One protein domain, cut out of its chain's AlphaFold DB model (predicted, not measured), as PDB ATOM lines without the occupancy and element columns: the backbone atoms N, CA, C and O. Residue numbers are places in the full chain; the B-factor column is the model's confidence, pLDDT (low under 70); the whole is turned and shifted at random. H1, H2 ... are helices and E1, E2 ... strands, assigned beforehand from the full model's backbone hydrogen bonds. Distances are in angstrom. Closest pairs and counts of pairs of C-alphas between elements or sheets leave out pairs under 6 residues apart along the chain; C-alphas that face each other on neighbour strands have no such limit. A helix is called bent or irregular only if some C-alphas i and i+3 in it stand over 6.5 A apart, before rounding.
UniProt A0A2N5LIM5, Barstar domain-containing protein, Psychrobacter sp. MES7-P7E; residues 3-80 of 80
ATOM      1  N   MET A   3      41.273  -5.500  20.973       96.69
ATOM      2  CA  MET A   3      41.376  -6.447  22.081       96.69
ATOM      3  C   MET A   3      42.840  -6.741  22.387       96.69
ATOM      4  O   MET A   3      43.644  -6.971  21.487       96.69
ATOM      5  N   ALA A   4      43.188  -6.784  23.672       97.38
ATOM      6  CA  ALA A   4      44.505  -7.206  24.122       97.38
ATOM      7  C   ALA A   4      44.387  -8.372  25.105       97.38
ATOM      8  O   ALA A   4      43.658  -8.279  26.091       97.38
ATOM      9  N   ILE A   5      45.140  -9.447  24.864       97.38
ATOM     10  CA  ILE A   5      45.175 -10.624  25.737       97.38
ATOM     11  C   ILE A   5      46.608 -10.847  26.208       97.38
ATOM     12  O   ILE A   5      47.543 -10.892  25.409       97.38
ATOM     13  N   ASP A   6      46.783 -10.985  27.519       96.69
ATOM     14  CA  ASP A   6      48.085 -11.237  28.131       96.69
ATOM     15  C   ASP A   6      48.289 -12.730  28.419       96.69
ATOM     16  O   ASP A   6      47.535 -13.336  29.188       96.69
ATOM     17  N   PHE A   7      49.313 -13.311  27.797       95.94
ATOM     18  CA  PHE A   7      49.695 -14.717  27.905       95.94
ATOM     19  C   PHE A   7      50.772 -14.971  28.972       95.94
ATOM     20  O   PHE A   7      51.300 -16.075  29.039       95.94
ATOM     21  N   LYS A   8      51.059 -14.006  29.859       94.50
ATOM     22  CA  LYS A   8      52.077 -14.139  30.918       94.50
ATOM     23  C   LYS A   8      51.986 -15.441  31.729       94.50
ATOM     24  O   LYS A   8      53.019 -16.004  32.071       94.50
ATOM     25  N   ASP A   9      50.772 -15.926  32.001       92.69
ATOM     26  CA  ASP A   9      50.527 -17.140  32.803       92.69
ATOM     27  C   ASP A   9      50.186 -18.385  31.953       92.69
ATOM     28  O   ASP A   9      49.717 -19.409  32.470       92.69
ATOM     29  N   VAL A  10      50.380 -18.299  30.633       94.38
ATOM     30  CA  VAL A  10      50.097 -19.368  29.670       94.38
ATOM     31  C   VAL A  10      51.369 -20.180  29.425       94.38
ATOM     32  O   VAL A  10      52.252 -19.795  28.667       94.38
ATOM     33  N   ASP A  11      51.438 -21.345  30.059       92.19
ATOM     34  CA  ASP A  11      52.547 -22.306  29.973       92.19
ATOM     35  C   ASP A  11      52.138 -23.641  29.323       92.19
ATOM     36  O   ASP A  11      52.973 -24.503  29.045       92.19
ATOM     37  N   THR A  12      50.846 -23.819  29.056       92.56
ATOM     38  CA  THR A  12      50.258 -25.047  28.521       92.56
ATOM     39  C   THR A  12      49.175 -24.725  27.499       92.56
ATOM     40  O   THR A  12      48.534 -23.672  27.551       92.56
ATOM     41  N   VAL A  13      48.935 -25.665  26.581       92.31
ATOM     42  CA  VAL A  13      47.885 -25.559  25.551       92.31
ATOM     43  C   VAL A  13      46.493 -25.434  26.188       92.31
ATOM     44  O   VAL A  13      45.684 -24.622  25.751       92.31
ATOM     45  N   ASP A  14      46.232 -26.148  27.287       94.06
ATOM     46  CA  ASP A  14      44.980 -26.020  28.047       94.06
ATOM     47  C   ASP A  14      44.795 -24.608  28.630       94.06
ATOM     48  O   ASP A  14      43.729 -24.006  28.473       94.06
ATOM     49  N   ARG A  15      45.836 -24.021  29.241       95.19
ATOM     50  CA  ARG A  15      45.758 -22.635  29.732       95.19
ATOM     51  C   ARG A  15      45.573 -21.629  28.606       95.19
ATOM     52  O   ARG A  15      44.842 -20.660  28.804       95.19
ATOM     53  N   MET A  16      46.171 -21.863  27.438       95.19
ATOM     54  CA  MET A  16      45.938 -21.040  26.249       95.19
ATOM     55  C   MET A  16      44.455 -21.062  25.865       95.19
ATOM     56  O   MET A  16      43.823 -20.010  25.787       95.19
ATOM     57  N   HIS A  17      43.870 -22.251  25.705       96.31
ATOM     58  CA  HIS A  17      42.458 -22.404  25.361       96.31
ATOM     59  C   HIS A  17      41.521 -21.825  26.426       96.31
ATOM     60  O   HIS A  17      40.538 -21.175  26.075       96.31
ATOM     61  N   LYS A  18      41.832 -21.975  27.718       96.81
ATOM     62  CA  LYS A  18      41.072 -21.335  28.806       96.81
ATOM     63  C   LYS A  18      41.143 -19.812  28.740       96.81
ATOM     64  O   LYS A  18      40.119 -19.151  28.909       96.81
ATOM     65  N   LYS A  19      42.327 -19.253  28.471       97.12
ATOM     66  CA  LYS A  19      42.525 -17.804  28.337       97.12
ATOM     67  C   LYS A  19      41.735 -17.248  27.153       97.12
ATOM     68  O   LYS A  19      41.072 -16.228  27.307       97.12
ATOM     69  N   LEU A  20      41.765 -17.941  26.015       96.81
ATOM     70  CA  LEU A  20      41.007 -17.576  24.816       96.81
ATOM     71  C   LEU A  20      39.497 -17.709  25.041       96.81
ATOM     72  O   LEU A  20      38.778 -16.749  24.796       96.81
ATOM     73  N   LYS A  21      39.026 -18.831  25.603       97.69
ATOM     74  CA  LYS A  21      37.611 -19.024  25.963       97.69
ATOM     75  C   LYS A  21      37.083 -17.880  26.817       97.69
ATOM     76  O   LYS A  21      36.018 -17.355  26.526       97.69
ATOM     77  N   HIS A  22      37.827 -17.489  27.848       97.69
ATOM     78  CA  HIS A  22      37.439 -16.374  28.705       97.69
ATOM     79  C   HIS A  22      37.476 -15.029  27.966       97.69
ATOM     80  O   HIS A  22      36.584 -14.214  28.146       97.69
ATOM     81  N   ALA A  23      38.511 -14.766  27.162       97.44
ATOM     82  CA  ALA A  23      38.665 -13.482  26.475       97.44
ATOM     83  C   ALA A  23      37.601 -13.246  25.391       97.44
ATOM     84  O   ALA A  23      37.157 -12.115  25.222       97.44
ATOM     85  N   PHE A  24      37.206 -14.299  24.677       97.38
ATOM     86  CA  PHE A  24      36.222 -14.225  23.597       97.38
ATOM     87  C   PHE A  24      34.792 -14.578  24.032       97.38
ATOM     88  O   PHE A  24      33.855 -14.394  23.261       97.38
ATOM     89  N   GLY A  25      34.608 -15.097  25.249       97.12
ATOM     90  CA  GLY A  25      33.311 -15.602  25.704       97.12
ATOM     91  C   GLY A  25      32.845 -16.814  24.891       97.12
ATOM     92  O   GLY A  25      31.693 -16.884  24.478       97.12
ATOM     93  N   PHE A  26      33.744 -17.764  24.610       98.06
ATOM     94  CA  PHE A  26      33.362 -19.001  23.914       98.06
ATOM     95  C   PHE A  26      32.418 -19.855  24.777       98.06
ATOM     96  O   PHE A  26      32.537 -19.861  26.010       98.06
ATOM     97  N   PRO A  27      31.524 -20.649  24.158       97.44
ATOM     98  CA  PRO A  27      30.473 -21.367  24.862       97.44
ATOM     99  C   PRO A  27      30.996 -22.405  25.860       97.44
ATOM    100  O   PRO A  27      32.147 -22.862  25.838       97.44
ATOM    101  N   ASN A  28      30.100 -22.852  26.742       96.38
ATOM    102  CA  ASN A  28      30.428 -23.854  27.757       96.38
ATOM    103  C   ASN A  28      30.963 -25.161  27.158       96.38
ATOM    104  O   ASN A  28      31.877 -25.744  27.737       96.38
ATOM    105  N   PHE A  29      30.471 -25.547  25.979       94.81
ATOM    106  CA  PHE A  29      30.873 -26.744  25.239       94.81
ATOM    107  C   PHE A  29      32.135 -26.571  24.369       94.81
ATOM    108  O   PHE A  29      32.457 -27.461  23.587       94.81
ATOM    109  N   TYR A  30      32.868 -25.458  24.487       97.00
ATOM    110  CA  TYR A  30      34.126 -25.245  23.766       97.00
ATOM    111  C   TYR A  30      35.139 -26.384  23.996       97.00
ATOM    112  O   TYR A  30      35.575 -26.623  25.122       97.00
ATOM    113  N   GLY A  31      35.544 -27.054  22.912       95.06
ATOM    114  CA  GLY A  31      36.321 -28.299  22.950       95.06
ATOM    115  C   GLY A  31      37.825 -28.172  23.223       95.06
ATOM    116  O   GLY A  31      38.517 -29.187  23.160       95.06
ATOM    117  N   ALA A  32      38.341 -26.964  23.488       94.75
ATOM    118  CA  ALA A  32      39.746 -26.702  23.843       94.75
ATOM    119  C   ALA A  32      40.787 -27.351  22.901       94.75
ATOM    120  O   ALA A  32      41.781 -27.926  23.342       94.75
ATOM    121  N   ASN A  33      40.540 -27.259  21.595       93.81
ATOM    122  CA  ASN A  33      41.447 -27.695  20.535       93.81
ATOM    123  C   ASN A  33      41.424 -26.691  19.369       93.81
ATOM    124  O   ASN A  33      40.590 -25.782  19.346       93.81
ATOM    125  N   ILE A  34      42.341 -26.843  18.408       92.19
ATOM    126  CA  ILE A  34      42.501 -25.884  17.305       92.19
ATOM    127  C   ILE A  34      41.278 -25.818  16.381       92.19
ATOM    128  O   ILE A  34      40.912 -24.727  15.956       92.19
ATOM    129  N   HIS A  35      40.593 -26.939  16.133       94.44
ATOM    130  CA  HIS A  35      39.372 -26.951  15.321       94.44
ATOM    131  C   HIS A  35      38.269 -26.134  15.995       94.44
ATOM    132  O   HIS A  35      37.759 -25.194  15.401       94.44
ATOM    133  N   ALA A  36      38.016 -26.387  17.283       95.69
ATOM    134  CA  ALA A  36      37.047 -25.612  18.054       95.69
ATOM    135  C   ALA A  36      37.413 -24.119  18.134       95.69
ATOM    136  O   ALA A  36      36.527 -23.268  18.182       95.69
ATOM    137  N   LEU A  37      38.711 -23.784  18.183       95.94
ATOM    138  CA  LEU A  37      39.174 -22.395  18.149       95.94
ATOM    139  C   LEU A  37      38.847 -21.727  16.810       95.94
ATOM    140  O   LEU A  37      38.339 -20.611  16.816       95.94
ATOM    141  N   ILE A  38      39.130 -22.399  15.692       94.94
ATOM    142  CA  ILE A  38      38.819 -21.895  14.350       94.94
ATOM    143  C   ILE A  38      37.311 -21.698  14.196       94.94
ATOM    144  O   ILE A  38      36.911 -20.630  13.747       94.94
ATOM    145  N   ASP A  39      36.497 -22.664  14.628       94.75
ATOM    146  CA  ASP A  39      35.036 -22.570  14.556       94.75
ATOM    147  C   ASP A  39      34.531 -21.321  15.298       94.75
ATOM    148  O   ASP A  39      33.879 -20.458  14.714       94.75
ATOM    149  N   CYS A  40      34.930 -21.143  16.564       96.88
ATOM    150  CA  CYS A  40      34.468 -19.996  17.350       96.88
ATOM    151  C   CYS A  40      34.973 -18.651  16.803       96.88
ATOM    152  O   CYS A  40      34.263 -17.652  16.893       96.88
ATOM    153  N   LEU A  41      36.193 -18.602  16.252       95.25
ATOM    154  CA  LEU A  41      36.742 -17.387  15.642       95.25
ATOM    155  C   LEU A  41      36.121 -17.076  14.275       95.25
ATOM    156  O   LEU A  41      36.021 -15.905  13.920       95.25
ATOM    157  N   GLY A  42      35.717 -18.090  13.510       93.19
ATOM    158  CA  GLY A  42      34.999 -17.917  12.247       93.19
ATOM    159  C   GLY A  42      33.599 -17.343  12.462       93.19
ATOM    160  O   GLY A  42      33.154 -16.490  11.694       93.19
ATOM    161  N   ASP A  43      32.963 -17.732  13.566       95.06
ATOM    162  CA  ASP A  43      31.580 -17.378  13.879       95.06
ATOM    163  C   ASP A  43      31.403 -16.024  14.580       95.06
ATOM    164  O   ASP A  43      30.275 -15.599  14.824       95.06
ATOM    165  N   ILE A  44      32.476 -15.266  14.834       95.69
ATOM    166  CA  ILE A  44      32.395 -13.926  15.457       95.69
ATOM    167  C   ILE A  44      31.592 -12.905  14.630       95.69
ATOM    168  O   ILE A  44      31.306 -11.808  15.106       95.69
ATOM    169  N   ARG A  45      31.260 -13.221  13.373       94.81
ATOM    170  CA  ARG A  45      30.402 -12.401  12.499       94.81
ATOM    171  C   ARG A  45      28.951 -12.881  12.447       94.81
ATOM    172  O   ARG A  45      28.119 -12.186  11.871       94.81
ATOM    173  N   TYR A  46      28.661 -14.033  13.042       95.06
ATOM    174  CA  TYR A  46      27.373 -14.719  12.989       95.06
ATOM    175  C   TYR A  46      26.839 -14.914  14.421       95.06
ATOM    176  O   TYR A  46      26.871 -16.026  14.963       95.06
ATOM    177  N   PRO A  47      26.389 -13.831  15.092       93.38
ATOM    178  CA  PRO A  47      25.927 -13.881  16.482       93.38
ATOM    179  C   PRO A  47      24.792 -14.888  16.719       93.38
ATOM    180  O   PRO A  47      24.646 -15.395  17.830       93.38
ATOM    181  N   GLU A  48      24.012 -15.217  15.690       95.31
ATOM    182  CA  GLU A  48      22.959 -16.231  15.717       95.31
ATOM    183  C   GLU A  48      23.452 -17.639  16.087       95.31
ATOM    184  O   GLU A  48      22.661 -18.442  16.583       95.31
ATOM    185  N   TYR A  49      24.741 -17.940  15.891       94.44
ATOM    186  CA  TYR A  49      25.329 -19.228  16.268       94.44
ATOM    187  C   TYR A  49      25.765 -19.284  17.736       94.44
ATOM    188  O   TYR A  49      25.958 -20.373  18.272       94.44
ATOM    189  N   GLY A  50      25.890 -18.138  18.417       94.44
ATOM    190  CA  GLY A  50      26.200 -18.090  19.851       94.44
ATOM    191  C   GLY A  50      27.563 -18.688  20.229       94.44
ATOM    192  O   GLY A  50      27.728 -19.196  21.338       94.44
ATOM    193  N   MET A  51      28.532 -18.658  19.310       96.31
ATOM    194  CA  MET A  51      29.850 -19.288  19.479       96.31
ATOM    195  C   MET A  51      30.900 -18.375  20.133       96.31
ATOM    196  O   MET A  51      31.978 -18.834  20.511       96.31
ATOM    197  N   SER A  52      30.592 -17.089  20.293       96.56
ATOM    198  CA  SER A  52      31.456 -16.074  20.895       96.56
ATOM    199  C   SER A  52      30.591 -14.927  21.420       96.56
ATOM    200  O   SER A  52      29.603 -14.562  20.786       96.56
ATOM    201  N   GLU A  53      30.958 -14.336  22.556       96.50
ATOM    202  CA  GLU A  53      30.361 -13.076  23.033       96.50
ATOM    203  C   GLU A  53      30.967 -11.866  22.310       96.50
ATOM    204  O   GLU A  53      30.362 -10.798  22.218       96.50
ATOM    205  N   VAL A  54      32.176 -12.037  21.773       96.50
ATOM    206  CA  VAL A  54      32.839 -11.054  20.926       96.50
ATOM    207  C   VAL A  54      32.271 -11.151  19.516       96.50
ATOM    208  O   VAL A  54      32.492 -12.157  18.838       96.50
ATOM    209  N   ILE A  55      31.585 -10.092  19.086       96.56
ATOM    210  CA  ILE A  55      30.935  -9.989  17.777       96.56
ATOM    211  C   ILE A  55      31.478  -8.776  17.018       96.56
ATOM    212  O   ILE A  55      31.673  -7.712  17.608       96.56
ATOM    213  N   ILE A  56      31.708  -8.930  15.714       95.44
ATOM    214  CA  ILE A  56      32.072  -7.830  14.808       95.44
ATOM    215  C   ILE A  56      31.119  -7.774  13.615       95.44
ATOM    216  O   ILE A  56      30.754  -8.803  13.046       95.44
ATOM    217  N   GLY A  57      30.730  -6.565  13.208       94.44
ATOM    218  CA  GLY A  57      29.895  -6.344  12.026       94.44
ATOM    219  C   GLY A  57      30.632  -6.634  10.715       94.44
ATOM    220  O   GLY A  57      31.857  -6.681  10.687       94.44
ATOM    221  N   GLU A  58      29.903  -6.788   9.606       89.88
ATOM    222  CA  GLU A  58      30.411  -7.213   8.283       89.88
ATOM    223  C   GLU A  58      31.695  -6.494   7.819       89.88
ATOM    224  O   GLU A  58      32.633  -7.137   7.358       89.88
ATOM    225  N   ASN A  59      31.778  -5.176   8.024       93.19
ATOM    226  CA  ASN A  59      32.926  -4.348   7.626       93.19
ATOM    227  C   ASN A  59      33.837  -3.952   8.797       93.19
ATOM    228  O   ASN A  59      34.732  -3.119   8.649       93.19
ATOM    229  N   GLU A  60      33.610  -4.518   9.979       95.38
ATOM    230  CA  GLU A  60      34.439  -4.263  11.145       95.38
ATOM    231  C   GLU A  60      35.633  -5.214  11.200       95.38
ATOM    232  O   GLU A  60      35.585  -6.372  10.768       95.38
ATOM    233  N   VAL A  61      36.719  -4.706  11.777       94.06
ATOM    234  CA  VAL A  61      37.964  -5.439  12.002       94.06
ATOM    235  C   VAL A  61      38.175  -5.607  13.502       94.06
ATOM    236  O   VAL A  61      38.002  -4.657  14.274       94.06
ATOM    237  N   LEU A  62      38.564  -6.815  13.908       95.12
ATOM    238  CA  LEU A  62      39.110  -7.086  15.232       95.12
ATOM    239  C   LEU A  62      40.635  -6.997  15.174       95.12
ATOM    240  O   LEU A  62      41.296  -7.864  14.607       95.12
ATOM    241  N   ASN A  63      41.184  -5.964  15.801       96.50
ATOM    242  CA  ASN A  63      42.610  -5.829  16.041       96.50
ATOM    243  C   ASN A  63      42.948  -6.520  17.365       96.50
ATOM    244  O   ASN A  63      42.578  -6.056  18.446       96.50
ATOM    245  N   LEU A  64      43.620  -7.669  17.272       95.81
ATOM    246  CA  LEU A  64      43.992  -8.494  18.416       95.81
ATOM    247  C   LEU A  64      45.484  -8.343  18.721       95.81
ATOM    248  O   LEU A  64      46.337  -8.688  17.908       95.81
ATOM    249  N   THR A  65      45.798  -7.886  19.930       97.12
ATOM    250  CA  THR A  65      47.164  -7.825  20.453       97.12
ATOM    251  C   THR A  65      47.391  -8.932  21.475       97.12
ATOM    252  O   THR A  65      46.745  -8.962  22.521       97.12
ATOM    253  N   ILE A  66      48.364  -9.805  21.223       95.12
ATOM    254  CA  ILE A  66      48.813 -10.801  22.199       95.12
ATOM    255  C   ILE A  66      50.092 -10.308  22.875       95.12
ATOM    256  O   ILE A  66      51.080  -9.999  22.209       95.12
ATOM    257  N   LYS A  67      50.079 -10.229  24.206       96.44
ATOM    258  CA  LYS A  67      51.246  -9.871  25.026       96.44
ATOM    259  C   LYS A  67      51.841 -11.120  25.664       96.44
ATOM    260  O   LYS A  67      51.103 -12.047  25.974       96.44
ATOM    261  N   ASN A  68      53.156 -11.117  25.900       95.19
ATOM    262  CA  ASN A  68      53.877 -12.197  26.591       95.19
ATOM    263  C   ASN A  68      53.627 -13.590  25.986       95.19
ATOM    264  O   ASN A  68      53.461 -14.569  26.710       95.19
ATOM    265  N   PHE A  69      53.567 -13.681  24.655       91.31
ATOM    266  CA  PHE A  69      53.390 -14.966  23.990       91.31
ATOM    267  C   PHE A  69      54.605 -15.878  24.265       91.31
ATOM    268  O   PHE A  69      55.745 -15.435  24.097       91.31
ATOM    269  N   PRO A  70      54.404 -17.137  24.691       88.19
ATOM    270  CA  PRO A  70      55.487 -18.018  25.119       88.19
ATOM    271  C   PRO A  70      56.199 -18.661  23.915       88.19
ATOM    272  O   PRO A  70      56.088 -19.865  23.689       88.19
ATOM    273  N   TYR A  71      56.946 -17.871  23.135       83.12
ATOM    274  CA  TYR A  71      57.603 -18.307  21.887       83.12
ATOM    275  C   TYR A  71      58.528 -19.526  22.042       83.12
ATOM    276  O   TYR A  71      58.692 -20.311  21.111       83.12
ATOM    277  N   GLU A  72      59.125 -19.709  23.217       82.38
ATOM    278  CA  GLU A  72      60.027 -20.831  23.502       82.38
ATOM    279  C   GLU A  72      59.274 -22.140  23.810       82.38
ATOM    280  O   GLU A  72      59.857 -23.230  23.809       82.38
ATOM    281  N   ASN A  73      57.960 -22.064  24.036       82.88
ATOM    282  CA  ASN A  73      57.131 -23.212  24.363       82.88
ATOM    283  C   ASN A  73      56.738 -23.984  23.098       82.88
ATOM    284  O   ASN A  73      55.690 -23.766  22.488       82.88
ATOM    285  N   LYS A  74      57.582 -24.952  22.729       79.38
ATOM    286  CA  LYS A  74      57.399 -25.802  21.540       79.38
ATOM    287  C   LYS A  74      56.057 -26.540  21.490       79.38
ATOM    288  O   LYS A  74      55.641 -26.909  20.398       79.38
ATOM    289  N   LEU A  75      55.403 -26.790  22.628       76.38
ATOM    290  CA  LEU A  75      54.087 -27.436  22.649       76.38
ATOM    291  C   LEU A  75      52.999 -26.478  22.171       76.38
ATOM    292  O   LEU A  75      52.175 -26.868  21.353       76.38
ATOM    293  N   ILE A  76      53.036 -25.227  22.634       78.19
ATOM    294  CA  ILE A  76      52.097 -24.187  22.206       78.19
ATOM    295  C   ILE A  76      52.312 -23.864  20.726       78.19
ATOM    296  O   ILE A  76      51.356 -23.867  19.963       78.19
ATOM    297  N   ILE A  77      53.566 -23.705  20.291       77.00
ATOM    298  CA  ILE A  77      53.884 -23.416  18.883       77.00
ATOM    299  C   ILE A  77      53.424 -24.524  17.928       77.00
ATOM    300  O   ILE A  77      53.053 -24.228  16.803       77.00
ATOM    301  N   ARG A  78      53.459 -25.794  18.350       77.31
ATOM    302  CA  ARG A  78      53.012 -26.933  17.524       77.31
ATOM    303  C   ARG A  78      51.502 -27.171  17.562       77.31
ATOM    304  O   ARG A  78      51.019 -27.992  16.790       77.31
ATOM    305  N   ALA A  79      50.804 -26.559  18.514       69.25
ATOM    306  CA  ALA A  79      49.354 -26.665  18.658       69.25
ATOM    307  C   ALA A  79      48.604 -25.577  17.871       69.25
ATOM    308  O   ALA A  79      47.401 -25.721  17.649       69.25
ATOM    309  N   CYS A  80      49.308 -24.506  17.490       60.69
ATOM    310  CA  CYS A  80      48.884 -23.534  16.485       60.69
ATOM    311  C   CYS A  80      49.130 -24.085  15.076       60.69
ATOM    312  O   CYS A  80      48.276 -23.809  14.208       60.69
TER     313      CYS A  80
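This is residues 3 to 80 of the 80 residues of the protein "Barstar domain-containing protein" of Psychrobacter sp. MES7-P7E (UniProt A0A2N5LIM5). Two helices, H1 and H2, lie loosely side by side and run the same way, and a narrow ribbon of two parallel strands, E1 beside E2, runs along one side of them, with residues 19 to 24 of H1 nearest to E1. The short helix H3 sits at the end where H1 and H2 begin, while residues 46 to 62 form a long loop at the opposite end that returns to E2. The printed part has 78 residues, with three named helices and two named strands in the order E1, H1, H2, E2, H3, a mixed class of helices and strands. It is compact, with a radius of gyration of the C-alphas of 12.7 A, and spans 37 by 25 by 18 A.

Find C-alpha 3 at (41.376, -6.447, 22.081), where E1 begins; it covers residues 3 to 6, 10.2 A long. Go on to C-alpha 13 at (47.885, -25.559, 25.551), from which H1 runs through residue 24 over 16.4 A. H2 follows as residues 34 to 45, 18.7 A long; it is irregular, with C-alphas 42 and 45 lying 7.2 A apart. Next look at residues 63 to 67 for E2, 13.1 A long. H3 covers residues 74 to 79, 8.6 A long, and ends at C-alpha 79, (49.354, -26.665, 18.658).

Begin with E1 and E2, which are parallel neighbours at 13 degrees. Look for N 5 and O 65, 2.9 A apart, and N 65 and O 3, 2.8 A apart, within hydrogen-bond range. E1, H1 with H2, and E2 form a strand-helix-strand unit, two parallel neighbour strands with helices between them along the chain, and its crossover is right-handed. The closest C-alphas of E1 and H1 are those of Ile 5 and Ala 23, 7.1 A apart. H1 and E2 are apart, and so are E1 and H2. H1 and H2 are close but not clearly touching, with their closest C-alphas, His 17 and Leu 37, 7.9 A apart; they run the same way at a shallow tilt of 9 degrees. H3 only just touches H1, with 3 pairs of C-alphas within 8 A, made by residue 13 of H1 alone; the closest are Val 13 and Ile 76, 5.6 A apart. Every O i to N i+4 pair is within hydrogen-bond range in H1 and H3, and 6 of 8 in H2.

The C-alphas farthest apart, Glu 48 and Glu 72, are 38.2 A from each other. The printed part has no cut. The link from H2 to E2, 17 residues, is long. Mean pLDDT of the printed part is 92.9; look at residues 79 to 80 for values under 70.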